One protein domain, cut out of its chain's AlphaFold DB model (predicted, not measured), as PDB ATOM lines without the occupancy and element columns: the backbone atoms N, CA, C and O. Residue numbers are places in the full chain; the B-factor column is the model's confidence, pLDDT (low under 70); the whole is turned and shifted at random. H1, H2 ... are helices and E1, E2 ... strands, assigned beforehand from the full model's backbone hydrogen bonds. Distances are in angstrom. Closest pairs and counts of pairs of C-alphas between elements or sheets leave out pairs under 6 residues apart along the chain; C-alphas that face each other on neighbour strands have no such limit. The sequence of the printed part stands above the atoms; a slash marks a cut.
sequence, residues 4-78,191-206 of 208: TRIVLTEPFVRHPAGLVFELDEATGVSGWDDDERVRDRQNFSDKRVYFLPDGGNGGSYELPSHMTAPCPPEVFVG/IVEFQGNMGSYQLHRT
ATOM      1  N   THR A   4     -35.717 -30.781   9.745       90.81
ATOM      2  CA  THR A   4     -34.758 -31.663  10.397       90.81
ATOM      3  C   THR A   4     -34.707 -33.003   9.677       90.81
ATOM      4  O   THR A   4     -35.722 -33.521   9.202       90.81
ATOM      5  N   ARG A   5     -33.498 -33.557   9.564       94.94
ATOM      6  CA  ARG A   5     -33.267 -34.825   8.878       94.94
ATOM      7  C   ARG A   5     -33.242 -35.955   9.897       94.94
ATOM      8  O   ARG A   5     -32.383 -35.994  10.778       94.94
ATOM      9  N   ILE A   6     -34.184 -36.874   9.760       95.62
ATOM     10  CA  ILE A   6     -34.403 -37.986  10.684       95.62
ATOM     11  C   ILE A   6     -34.229 -39.319   9.978       95.62
ATOM     12  O   ILE A   6     -34.378 -39.416   8.762       95.62
ATOM     13  N   VAL A   7     -33.957 -40.348  10.764       96.56
ATOM     14  CA  VAL A   7     -33.865 -41.742  10.343       96.56
ATOM     15  C   VAL A   7     -34.902 -42.535  11.126       96.56
ATOM     16  O   VAL A   7     -34.977 -42.392  12.344       96.56
ATOM     17  N   LEU A   8     -35.681 -43.383  10.458       95.62
ATOM     18  CA  LEU A   8     -36.540 -44.349  11.143       95.62
ATOM     19  C   LEU A   8     -35.685 -45.397  11.862       95.62
ATOM     20  O   LEU A   8     -34.897 -46.088  11.224       95.62
ATOM     21  N   THR A   9     -35.846 -45.563  13.171       93.88
ATOM     22  CA  THR A   9     -35.120 -46.602  13.929       93.88
ATOM     23  C   THR A   9     -35.795 -47.966  13.839       93.88
ATOM     24  O   THR A   9     -35.161 -48.990  14.068       93.88
ATOM     25  N   GLU A  10     -37.070 -47.988  13.469       93.00
ATOM     26  CA  GLU A  10     -37.875 -49.190  13.287       93.00
ATOM     27  C   GLU A  10     -38.858 -49.003  12.117       93.00
ATOM     28  O   GLU A  10     -39.075 -47.872  11.670       93.00
ATOM     29  N   PRO A  11     -39.441 -50.081  11.563       93.94
ATOM     30  CA  PRO A  11     -40.410 -49.954  10.482       93.94
ATOM     31  C   PRO A  11     -41.645 -49.152  10.911       93.94
ATOM     32  O   PRO A  11     -42.207 -49.385  11.979       93.94
ATOM     33  N   PHE A  12     -42.125 -48.264  10.040       94.12
ATOM     34  CA  PHE A  12     -43.322 -47.460  10.287       94.12
ATOM     35  C   PHE A  12     -44.255 -47.495   9.076       94.12
ATOM     36  O   PHE A  12     -43.891 -47.082   7.975       94.12
ATOM     37  N   VAL A  13     -45.482 -47.989   9.265       92.12
ATOM     38  CA  VAL A  13     -46.485 -48.153   8.197       92.12
ATOM     39  C   VAL A  13     -45.930 -48.981   7.020       92.12
ATOM     40  O   VAL A  13     -45.833 -50.203   7.129       92.12
ATOM     41  N   ARG A  14     -45.578 -48.366   5.879       92.12
ATOM     42  CA  ARG A  14     -44.994 -49.033   4.697       92.12
ATOM     43  C   ARG A  14     -43.543 -48.613   4.442       92.12
ATOM     44  O   ARG A  14     -43.035 -48.825   3.333       92.12
ATOM     45  N   HIS A  15     -42.899 -48.013   5.435       94.25
ATOM     46  CA  HIS A  15     -41.506 -47.593   5.403       94.25
ATOM     47  C   HIS A  15     -40.642 -48.583   6.186       94.25
ATOM     48  O   HIS A  15     -40.937 -48.832   7.357       94.25
ATOM     49  N   PRO A  16     -39.605 -49.183   5.571       93.50
ATOM     50  CA  PRO A  16     -38.623 -49.959   6.317       93.50
ATOM     51  C   PRO A  16     -37.829 -49.080   7.290       93.50
ATOM     52  O   PRO A  16     -37.727 -47.863   7.112       93.50
ATOM     53  N   ALA A  17     -37.233 -49.730   8.290       93.94
ATOM     54  CA  ALA A  17     -36.263 -49.092   9.168       93.94
ATOM     55  C   ALA A  17     -35.083 -48.526   8.361       93.94
ATOM     56  O   ALA A  17     -34.758 -49.001   7.271       93.94
ATOM     57  N   GLY A  18     -34.464 -47.487   8.905       95.06
ATOM     58  CA  GLY A  18     -33.330 -46.773   8.340       95.06
ATOM     59  C   GLY A  18     -33.667 -45.785   7.225       95.06
ATOM     60  O   GLY A  18     -32.774 -45.086   6.747       95.06
ATOM     61  N   LEU A  19     -34.929 -45.688   6.790       96.44
ATOM     62  CA  LEU A  19     -35.308 -44.648   5.835       96.44
ATOM     63  C   LEU A  19     -35.094 -43.258   6.422       96.44
ATOM     64  O   LEU A  19     -35.406 -43.000   7.585       96.44
ATOM     65  N   VAL A  20     -34.584 -42.372   5.571       97.25
ATOM     66  CA  VAL A  20     -34.291 -40.986   5.917       97.25
ATOM     67  C   VAL A  20     -35.395 -40.083   5.389       97.25
ATOM     68  O   VAL A  20     -35.792 -40.197   4.227       97.25
ATOM     69  N   PHE A  21     -35.846 -39.153   6.224       96.62
ATOM     70  CA  PHE A  21     -36.758 -38.085   5.834       96.62
ATOM     71  C   PHE A  21     -36.203 -36.732   6.243       96.62
ATOM     72  O   PHE A  21     -35.470 -36.617   7.222       96.62
ATOM     73  N   GLU A  22     -36.595 -35.705   5.504       95.19
ATOM     74  CA  GLU A  22     -36.426 -34.316   5.906       95.19
ATOM     75  C   GLU A  22     -37.826 -33.743   6.145       95.19
ATOM     76  O   GLU A  22     -38.629 -33.670   5.216       95.19
ATOM     77  N   LEU A  23     -38.144 -33.448   7.406       94.12
ATOM     78  CA  LEU A  23     -39.478 -33.049   7.868       94.12
ATOM     79  C   LEU A  23     -39.389 -31.764   8.687       94.12
ATOM     80  O   LEU A  23     -38.318 -31.425   9.183       94.12
ATOM     81  N   ASP A  24     -40.506 -31.070   8.870       90.94
ATOM     82  CA  ASP A  24     -40.581 -29.993   9.860       90.94
ATOM     83  C   ASP A  24     -40.304 -30.527  11.277       90.94
ATOM     84  O   ASP A  24     -40.431 -31.722  11.552       90.94
ATOM     85  N   GLU A  25     -39.898 -29.640  12.185       87.38
ATOM     86  CA  GLU A  25     -39.606 -30.018  13.569       87.38
ATOM     87  C   GLU A  25     -40.804 -30.690  14.248       87.38
ATOM     88  O   GLU A  25     -41.949 -30.259  14.106       87.38
ATOM     89  N   ALA A  26     -40.529 -31.739  15.030       84.38
ATOM     90  CA  ALA A  26     -41.577 -32.449  15.745       84.38
ATOM     91  C   ALA A  26     -42.284 -31.522  16.740       84.38
ATOM     92  O   ALA A  26     -41.662 -30.954  17.647       84.38
ATOM     93  N   THR A  27     -43.601 -31.428  16.607       80.88
ATOM     94  CA  THR A  27     -44.465 -30.649  17.492       80.88
ATOM     95  C   THR A  27     -45.040 -31.534  18.598       80.88
ATOM     96  O   THR A  27     -44.975 -32.762  18.542       80.88
ATOM     97  N   GLY A  28     -45.586 -30.919  19.651       65.69
ATOM     98  CA  GLY A  28     -46.360 -31.654  20.660       65.69
ATOM     99  C   GLY A  28     -47.648 -32.255  20.076       65.69
ATOM    100  O   GLY A  28     -48.110 -31.816  19.026       65.69
ATOM    101  N   VAL A  29     -48.200 -33.259  20.764       58.62
ATOM    102  CA  VAL A  29     -49.401 -34.029  20.373       58.62
ATOM    103  C   VAL A  29     -50.595 -33.135  20.019       58.62
ATOM    104  O   VAL A  29     -50.892 -32.188  20.750       58.62
ATOM    105  N   SER A  30     -51.339 -33.496  18.970       48.03
ATOM    106  CA  SER A  30     -52.679 -32.958  18.722       48.03
ATOM    107  C   SER A  30     -53.683 -33.539  19.742       48.03
ATOM    108  O   SER A  30     -53.818 -34.751  19.884       48.03
ATOM    109  N   GLY A  31     -54.374 -32.686  20.511       51.62
ATOM    110  CA  GLY A  31     -55.482 -33.114  21.388       51.62
ATOM    111  C   GLY A  31     -55.219 -33.182  22.899       51.62
ATOM    112  O   GLY A  31     -55.927 -33.912  23.591       51.62
ATOM    113  N   TRP A  32     -54.254 -32.430  23.436       49.16
ATOM    114  CA  TRP A  32     -54.127 -32.202  24.886       49.16
ATOM    115  C   TRP A  32     -54.410 -30.739  25.237       49.16
ATOM    116  O   TRP A  32     -54.079 -29.861  24.446       49.16
ATOM    117  N   ASP A  33     -55.028 -30.509  26.403       44.56
ATOM    118  CA  ASP A  33     -55.414 -29.184  26.910       44.56
ATOM    119  C   ASP A  33     -54.276 -28.158  26.772       44.56
ATOM    120  O   ASP A  33     -53.163 -28.381  27.258       44.56
ATOM    121  N   ASP A  34     -54.596 -27.004  26.180       49.75
ATOM    122  CA  ASP A  34     -53.734 -25.820  26.028       49.75
ATOM    123  C   ASP A  34     -53.397 -25.131  27.375       49.75
ATOM    124  O   ASP A  34     -53.046 -23.951  27.418       49.75
ATOM    125  N   ASP A  35     -53.502 -25.827  28.512       52.94
ATOM    126  CA  ASP A  35     -53.149 -25.256  29.812       52.94
ATOM    127  C   ASP A  35     -51.622 -25.261  29.996       52.94
ATOM    128  O   ASP A  35     -50.993 -26.259  30.373       52.94
ATOM    129  N   GLU A  36     -51.011 -24.104  29.734       53.69
ATOM    130  CA  GLU A  36     -49.575 -23.839  29.877       53.69
ATOM    131  C   GLU A  36     -49.013 -24.267  31.246       53.69
ATOM    132  O   GLU A  36     -47.853 -24.668  31.343       53.69
ATOM    133  N   ARG A  37     -49.834 -24.285  32.307       56.22
ATOM    134  CA  ARG A  37     -49.404 -24.646  33.672       56.22
ATOM    135  C   ARG A  37     -49.072 -26.129  33.845       56.22
ATOM    136  O   ARG A  37     -48.353 -26.485  34.783       56.22
ATOM    137  N   VAL A  38     -49.591 -26.996  32.972       55.50
ATOM    138  CA  VAL A  38     -49.272 -28.435  32.947       55.50
ATOM    139  C   VAL A  38     -48.010 -28.696  32.114       55.50
ATOM    140  O   VAL A  38     -47.254 -29.619  32.428       55.50
ATOM    141  N   ARG A  39     -47.730 -27.841  31.115       51.41
ATOM    142  CA  ARG A  39     -46.561 -27.953  30.222       51.41
ATOM    143  C   ARG A  39     -45.230 -27.798  30.963       51.41
ATOM    144  O   ARG A  39     -44.302 -28.548  30.686       51.41
ATOM    145  N   ASP A  40     -45.171 -26.919  31.961       50.44
ATOM    146  CA  ASP A  40     -43.947 -26.653  32.738       50.44
ATOM    147  C   ASP A  40     -43.570 -27.758  33.745       50.44
ATOM    148  O   ASP A  40     -42.466 -27.750  34.291       50.44
ATOM    149  N   ARG A  41     -44.468 -28.716  34.032       50.84
ATOM    150  CA  ARG A  41     -44.274 -29.718  35.102       50.84
ATOM    151  C   ARG A  41     -44.047 -31.150  34.619       50.84
ATOM    152  O   ARG A  41     -43.748 -32.015  35.439       50.84
ATOM    153  N   GLN A  42     -44.189 -31.423  33.328       51.00
ATOM    154  CA  GLN A  42     -44.043 -32.764  32.761       51.00
ATOM    155  C   GLN A  42     -42.996 -32.750  31.644       51.00
ATOM    156  O   GLN A  42     -42.958 -31.844  30.819       51.00
ATOM    157  N   ASN A  43     -42.130 -33.765  31.607       49.25
ATOM    158  CA  ASN A  43     -41.241 -33.957  30.469       49.25
ATOM    159  C   ASN A  43     -42.056 -34.538  29.300       49.25
ATOM    160  O   ASN A  43     -42.514 -35.677  29.365       49.25
ATOM    161  N   PHE A  44     -42.269 -33.743  28.250       53.97
ATOM    162  CA  PHE A  44     -43.032 -34.129  27.055       53.97
ATOM    163  C   PHE A  44     -42.142 -34.519  25.866       53.97
ATOM    164  O   PHE A  44     -42.647 -34.627  24.748       53.97
ATOM    165  N   SER A  45     -40.833 -34.721  26.075       55.81
ATOM    166  CA  SER A  45     -39.899 -35.154  25.020       55.81
ATOM    167  C   SER A  45     -40.401 -36.376  24.250       55.81
ATOM    168  O   SER A  45     -40.265 -36.436  23.031       55.81
ATOM    169  N   ASP A  46     -41.063 -37.293  24.956       57.16
ATOM    170  CA  ASP A  46     -41.455 -38.610  24.450       57.16
ATOM    171  C   ASP A  46     -42.812 -38.583  23.723       57.16
ATOM    172  O   ASP A  46     -43.248 -39.586  23.159       57.16
ATOM    173  N   LYS A  47     -43.489 -37.426  23.734       67.88
ATOM    174  CA  LYS A  47     -44.801 -37.209  23.110       67.88
ATOM    175  C   LYS A  47     -44.735 -36.315  21.868       67.88
ATOM    176  O   LYS A  47     -45.766 -35.831  21.410       67.88
ATOM    177  N   ARG A  48     -43.541 -36.026  21.348       83.06
ATOM    178  CA  ARG A  48     -43.417 -35.242  20.116       83.06
ATOM    179  C   ARG A  48     -43.735 -36.114  18.905       83.06
ATOM    180  O   ARG A  48     -43.379 -37.291  18.865       83.06
ATOM    181  N   VAL A  49     -44.397 -35.526  17.919       89.00
ATOM    182  CA  VAL A  49     -44.758 -36.194  16.669       89.00
ATOM    183  C   VAL A  49     -44.302 -35.351  15.487       89.00
ATOM    184  O   VAL A  49     -44.406 -34.125  15.498       89.00
ATOM    185  N   TYR A  50     -43.782 -36.016  14.465       91.44
ATOM    186  CA  TYR A  50     -43.570 -35.427  13.153       91.44
ATOM    187  C   TYR A  50     -44.843 -35.593  12.329       91.44
ATOM    188  O   TYR A  50     -45.463 -36.659  12.343       91.44
ATOM    189  N   PHE A  51     -45.204 -34.575  11.555       92.25
ATOM    190  CA  PHE A  51     -46.174 -34.764  10.487       92.25
ATOM    191  C   PHE A  51     -45.478 -35.440   9.302       92.25
ATOM    192  O   PHE A  51     -44.574 -34.867   8.695       92.25
ATOM    193  N   LEU A  52     -45.889 -36.665   8.980       94.19
ATOM    194  CA  LEU A  52     -45.405 -37.408   7.824       94.19
ATOM    195  C   LEU A  52     -46.455 -37.322   6.705       94.19
ATOM    196  O   LEU A  52     -47.512 -37.946   6.833       94.19
ATOM    197  N   PRO A  53     -46.189 -36.616   5.587       93.56
ATOM    198  CA  PRO A  53     -47.174 -36.456   4.514       93.56
ATOM    199  C   PRO A  53     -47.571 -37.767   3.820       93.56
ATOM    200  O   PRO A  53     -48.630 -37.841   3.199       93.56
ATOM    201  N   ASP A  54     -46.726 -38.799   3.910       93.75
ATOM    202  CA  ASP A  54     -46.977 -40.101   3.299       93.75
ATOM    203  C   ASP A  54     -46.345 -41.259   4.089       93.75
ATOM    204  O   ASP A  54     -45.121 -41.386   4.153       93.75
ATOM    205  N   GLY A  55     -47.171 -42.160   4.625       91.06
ATOM    206  CA  GLY A  55     -46.755 -43.406   5.290       91.06
ATOM    207  C   GLY A  55     -46.322 -44.534   4.340       91.06
ATOM    208  O   GLY A  55     -46.184 -45.684   4.755       91.06
ATOM    209  N   GLY A  56     -46.148 -44.239   3.051       89.81
ATOM    210  CA  GLY A  56     -45.801 -45.180   1.985       89.81
ATOM    211  C   GLY A  56     -47.016 -45.827   1.309       89.81
ATOM    212  O   GLY A  56     -46.870 -46.837   0.611       89.81
ATOM    213  N   ASN A  57     -48.207 -45.264   1.520       88.69
ATOM    214  CA  ASN A  57     -49.488 -45.676   0.940       88.69
ATOM    215  C   ASN A  57     -50.330 -44.495   0.406       88.69
ATOM    216  O   ASN A  57     -51.481 -44.716   0.029       88.69
ATOM    217  N   GLY A  58     -49.777 -43.277   0.369       87.00
ATOM    218  CA  GLY A  58     -50.463 -42.059  -0.069       87.00
ATOM    219  C   GLY A  58     -51.230 -41.325   1.035       87.00
ATOM    220  O   GLY A  58     -51.799 -40.275   0.762       87.00
ATOM    221  N   GLY A  59     -51.276 -41.860   2.262       87.44
ATOM    222  CA  GLY A  59     -51.922 -41.219   3.411       87.44
ATOM    223  C   GLY A  59     -50.917 -40.559   4.353       87.44
ATOM    224  O   GLY A  59     -49.812 -41.073   4.527       87.44
ATOM    225  N   SER A  60     -51.310 -39.454   4.986       92.19
ATOM    226  CA  SER A  60     -50.512 -38.776   6.013       92.19
ATOM    227  C   SER A  60     -50.653 -39.437   7.385       92.19
ATOM    228  O   SER A  60     -51.723 -39.946   7.720       92.19
ATOM    229  N   TYR A  61     -49.597 -39.376   8.197       93.00
ATOM    230  CA  TYR A  61     -49.540 -39.975   9.532       93.00
ATOM    231  C   TYR A  61     -48.813 -39.068  10.526       93.00
ATOM    232  O   TYR A  61     -47.925 -38.305  10.154       93.00
ATOM    233  N   GLU A  62     -49.150 -39.204  11.804       92.44
ATOM    234  CA  GLU A  62     -48.318 -38.703  12.895       92.44
ATOM    235  C   GLU A  62     -47.226 -39.745  13.179       92.44
ATOM    236  O   GLU A  62     -47.529 -40.877  13.558       92.44
ATOM    237  N   LEU A  63     -45.962 -39.388  12.944       92.12
ATOM    238  CA  LEU A  63     -44.796 -40.233  13.202       92.12
ATOM    239  C   LEU A  63     -44.236 -39.905  14.596       92.12
ATOM    240  O   LEU A  63     -43.709 -38.806  14.787       92.12
ATOM    241  N   PRO A  64     -44.316 -40.821  15.579       91.00
ATOM    242  CA  PRO A  64     -43.794 -40.564  16.916       91.00
ATOM    243  C   PRO A  64     -42.274 -40.378  16.918       91.00
ATOM    244  O   PRO A  64     -41.546 -41.156  16.303       91.00
ATOM    245  N   SER A  65     -41.774 -39.385  17.656       90.44
ATOM    246  CA  SER A  65     -40.344 -39.056  17.668       90.44
ATOM    247  C   SER A  65     -39.456 -40.172  18.221       90.44
ATOM    248  O   SER A  65     -38.307 -40.280  17.805       90.44
ATOM    249  N   HIS A  66     -39.970 -41.021  19.116       89.25
ATOM    250  CA  HIS A  66     -39.220 -42.149  19.679       89.25
ATOM    251  C   HIS A  66     -38.931 -43.266  18.662       89.25
ATOM    252  O   HIS A  66     -38.029 -44.064  18.892       89.25
ATOM    253  N   MET A  67     -39.657 -43.301  17.536       92.25
ATOM    254  CA  MET A  67     -39.411 -44.224  16.416       92.25
ATOM    255  C   MET A  67     -38.360 -43.672  15.437       92.25
ATOM    256  O   MET A  67     -38.215 -44.156  14.309       92.25
ATOM    257  N   THR A  68     -37.675 -42.593  15.823       93.38
ATOM    258  CA  THR A  68     -36.750 -41.853  14.969       93.38
ATOM    259  C   THR A  68     -35.464 -41.527  15.716       93.38
ATOM    260  O   THR A  68     -35.458 -41.351  16.933       93.38
ATOM    261  N   ALA A  69     -34.377 -41.386  14.969       92.81
ATOM    262  CA  ALA A  69     -33.119 -40.836  15.450       92.81
ATOM    263  C   ALA A  69     -32.660 -39.699  14.522       92.81
ATOM    264  O   ALA A  69     -33.013 -39.695  13.337       92.81
ATOM    265  N   PRO A  70     -31.863 -38.735  15.015       92.50
ATOM    266  CA  PRO A  70     -31.212 -37.758  14.151       92.50
ATOM    267  C   PRO A  70     -30.368 -38.450  13.075       92.50
ATOM    268  O   PRO A  70     -29.648 -39.409  13.361       92.50
ATOM    269  N   CYS A  71     -30.435 -37.963  11.837       94.00
ATOM    270  CA  CYS A  71     -29.559 -38.450  10.776       94.00
ATOM    271  C   CYS A  71     -28.112 -38.002  11.047       94.00
ATOM    272  O   CYS A  71     -27.899 -36.803  11.248       94.00
ATOM    273  N   PRO A  72     -27.119 -38.916  11.049       91.69
ATOM    274  CA  PRO A  72     -25.731 -38.520  11.251       91.69
ATOM    275  C   PRO A  72     -25.280 -37.542  10.148       91.69
ATOM    276  O   PRO A  72     -25.551 -37.784   8.964       91.69
ATOM    277  N   PRO A  73     -24.630 -36.418  10.504       85.69
ATOM    278  CA  PRO A  73     -24.371 -35.308   9.583       85.69
ATOM    279  C   PRO A  73     -23.480 -35.689   8.392       85.69
ATOM    280  O   PRO A  73     -23.571 -35.084   7.323       85.69
ATOM    281  N   GLU A  74     -22.636 -36.700   8.556       90.38
ATOM    282  CA  GLU A  74     -21.658 -37.160   7.579       90.38
ATOM    283  C   GLU A  74     -22.231 -38.111   6.515       90.38
ATOM    284  O   GLU A  74     -21.610 -38.275   5.465       90.38
ATOM    285  N   VAL A  75     -23.418 -38.704   6.731       91.69
ATOM    286  CA  VAL A  75     -23.978 -39.776   5.871       91.69
ATOM    287  C   VAL A  75     -24.050 -39.381   4.398       91.69
ATOM    288  O   VAL A  75     -23.800 -40.203   3.517       91.69
ATOM    289  N   PHE A  76     -24.410 -38.128   4.124       94.06
ATOM    290  CA  PHE A  76     -24.649 -37.638   2.767       94.06
ATOM    291  C   PHE A  76     -23.614 -36.608   2.301       94.06
ATOM    292  O   PHE A  76     -23.818 -35.938   1.288       94.06
ATOM    293  N   VAL A  77     -22.493 -36.462   3.013       93.88
ATOM    294  CA  VAL A  77     -21.418 -35.558   2.587       93.88
ATOM    295  C   VAL A  77     -20.815 -36.074   1.278       93.88
ATOM    296  O   VAL A  77     -20.344 -37.203   1.197       93.88
ATOM    297  N   GLY A  78     -20.850 -35.240   0.236       93.56
ATOM    298  CA  GLY A  78     -20.370 -35.602  -1.103       93.56
ATOM    299  C   GLY A  78     -21.308 -36.521  -1.896       93.56
ATOM    300  O   GLY A  78     -20.932 -36.975  -2.975       93.56
ATOM    301  N   ILE A 191     -30.354 -45.866   2.883       95.44
ATOM    302  CA  ILE A 191     -30.937 -46.279   4.158       95.44
ATOM    303  C   ILE A 191     -29.805 -46.301   5.192       95.44
ATOM    304  O   ILE A 191     -28.719 -46.805   4.899       95.44
ATOM    305  N   VAL A 192     -30.067 -45.766   6.384       95.56
ATOM    306  CA  VAL A 192     -29.131 -45.684   7.512       95.56
ATOM    307  C   VAL A 192     -29.560 -46.670   8.595       95.56
ATOM    308  O   VAL A 192     -30.510 -46.420   9.328       95.56
ATOM    309  N   GLU A 193     -28.868 -47.797   8.711       92.81
ATOM    310  CA  GLU A 193     -29.173 -48.824   9.711       92.81
ATOM    311  C   GLU A 193     -28.245 -48.685  10.921       92.81
ATOM    312  O   GLU A 193     -27.032 -48.864  10.807       92.81
ATOM    313  N   PHE A 194     -28.797 -48.355  12.090       89.06
ATOM    314  CA  PHE A 194     -28.014 -48.238  13.322       89.06
ATOM    315  C   PHE A 194     -27.655 -49.612  13.896       89.06
ATOM    316  O   PHE A 194     -28.489 -50.509  13.981       89.06
ATOM    317  N   GLN A 195     -26.415 -49.754  14.359       83.62
ATOM    318  CA  GLN A 195     -25.921 -50.954  15.029       83.62
ATOM    319  C   GLN A 195     -25.819 -50.725  16.539       83.62
ATOM    320  O   GLN A 195     -25.071 -49.859  16.996       83.62
ATOM    321  N   GLY A 196     -26.537 -51.534  17.324       73.56
ATOM    322  CA  GLY A 196     -26.494 -51.475  18.787       73.56
ATOM    323  C   GLY A 196     -26.918 -50.109  19.342       73.56
ATOM    324  O   GLY A 196     -27.926 -49.544  18.923       73.56
ATOM    325  N   ASN A 197     -26.147 -49.566  20.289       61.53
ATOM    326  CA  ASN A 197     -26.441 -48.282  20.935       61.53
ATOM    327  C   ASN A 197     -26.022 -47.087  20.051       61.53
ATOM    328  O   ASN A 197     -25.028 -46.435  20.349       61.53
ATOM    329  N   MET A 198     -26.763 -46.836  18.961       64.06
ATOM    330  CA  MET A 198     -26.846 -45.589  18.160       64.06
ATOM    331  C   MET A 198     -25.538 -44.811  17.849       64.06
ATOM    332  O   MET A 198     -25.590 -43.609  17.605       64.06
ATOM    333  N   GLY A 199     -24.371 -45.462  17.842       65.12
ATOM    334  CA  GLY A 199     -23.069 -44.816  17.595       65.12
ATOM    335  C   GLY A 199     -22.377 -45.254  16.302       65.12
ATOM    336  O   GLY A 199     -21.575 -44.512  15.745       65.12
ATOM    337  N   SER A 200     -22.705 -46.443  15.801       83.12
ATOM    338  CA  SER A 200     -22.231 -46.971  14.520       83.12
ATOM    339  C   SER A 200     -23.420 -47.283  13.623       83.12
ATOM    340  O   SER A 200     -24.457 -47.733  14.109       83.12
ATOM    341  N   TYR A 201     -23.278 -47.065  12.319       90.88
ATOM    342  CA  TYR A 201     -24.336 -47.323  11.345       90.88
ATOM    343  C   TYR A 201     -23.780 -47.937  10.056       90.88
ATOM    344  O   TYR A 201     -22.595 -47.806   9.742       90.88
ATOM    345  N   GLN A 202     -24.652 -48.606   9.307       91.94
ATOM    346  CA  GLN A 202     -24.391 -49.097   7.958       91.94
ATOM    347  C   GLN A 202     -25.262 -48.367   6.943       91.94
ATOM    348  O   GLN A 202     -26.375 -47.935   7.245       91.94
ATOM    349  N   LEU A 203     -24.724 -48.215   5.733       94.06
ATOM    350  CA  LEU A 203     -25.417 -47.583   4.620       94.06
ATOM    351  C   LEU A 203     -25.757 -48.623   3.564       94.06
ATOM    352  O   LEU A 203     -24.879 -49.310   3.039       94.06
ATOM    353  N   HIS A 204     -27.032 -48.678   3.206       93.88
ATOM    354  CA  HIS A 204     -27.539 -49.517   2.127       93.88
ATOM    355  C   HIS A 204     -28.140 -48.623   1.058       93.88
ATOM    356  O   HIS A 204     -28.783 -47.629   1.378       93.88
ATOM    357  N   ARG A 205     -27.955 -48.951  -0.224       93.12
ATOM    358  CA  ARG A 205     -28.659 -48.222  -1.288       93.12
ATOM    359  C   ARG A 205     -30.161 -48.391  -1.106       93.12
ATOM    360  O   ARG A 205     -30.633 -49.511  -0.924       93.12
ATOM    361  N   THR A 206     -30.898 -47.295  -1.207       92.25
ATOM    362  CA  THR A 206     -32.354 -47.352  -1.285       92.25
ATOM    363  C   THR A 206     -32.742 -47.937  -2.639       92.25
ATOM    364  O   THR A 206     -32.299 -47.444  -3.677       92.25
TER     365      THR A 206
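What this domain is: This is residues 4 to 78 and 191 to 206 of the 208 residues of an uncharacterized protein of Saprospiraceae bacterium (UniProt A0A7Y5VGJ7). A small three-stranded sheet of E2, E1 and E5 forms the middle, with the hairpin of E3 and E4 near one end of it and the hairpin of E6 and E7 near the other. From the side of E3 and E4 a thin loop sticks out, residues 31 to 43, with the short helix H1 in it. The printed part has 91 residues, in chain order E1 E2 H1 E3 E4 E5 E6 E7, and is mostly strand, though under half of the residues are in named elements. The sheet's order is E2 - E1 - E5, and the strand pairs are antiparallel throughout. The whole is only just loose, close to compact, with a radius of gyration of the C-alphas of 14.9 A and spans of 46 by 32 by 24 A.

Where its parts are: Find C-alpha 4 at (-34.758, -31.663, 10.397); from there E1 runs 12.8 A to residue 8. Beside it look for E2, residues 20 to 24, 13.3 A long, and E5, residues 68 to 70, 6.9 A. E3 is residues 48 to 52, 12.6 A, and E4 residues 61 to 64, 9.4 A. H1, residues 36 to 39, begins at C-alpha 36, (-49.575, -23.839, 29.877), and measures 5.1 A. Past the cut come E6, residues 191 to 195, 12.9 A, and E7, residues 200 to 205, 17.1 A, which ends at C-alpha 205, (-28.659, -48.222, -1.288).

How they stand to each other: Start at E1, the inner strand. It forms a hairpin with E2, where N 6 and O 21 are 2.9 A apart, within hydrogen-bond range. With E5, N 7 and O 69 are 2.8 A apart. Look next at E2 and E3, whose closest C-alphas, those of Asp 24 and Tyr 50, are 7.0 A apart. In the hairpin of E3 and E4, N 50 and O 63 are 2.8 A apart. Residues 27 to 28 also pair, antiparallel, with residues 48 to 49 of E3. E4 and E5 meet only through their link. Toward the other hairpin, the closest C-alphas of E2 and E6, those of Val 20 and Ile 191, are 6.5 A apart. In the hairpin of E6 and E7, N 193 and O 202 are 2.9 A apart. H1 is not on the sheet; it is too short for any O i to N i+4 pair, and its one O i to N i+3 pair is within range.

The domain as a whole: The C-alphas farthest apart, those of Arg 37 and Arg 205, are 47.0 A apart. Without the stretch that stands free, the body spans 35 by 29 by 24 A. Residues 79 to 190 are not printed, and C-alphas 78 and 191 are 15.9 A apart across the cut. The links from E1 to E2 and from E2 to H1 are long, 11 residues each. The pLDDT is under 70 at residues 28 to 47 and 197 to 199, and its mean over the printed part is 82.3.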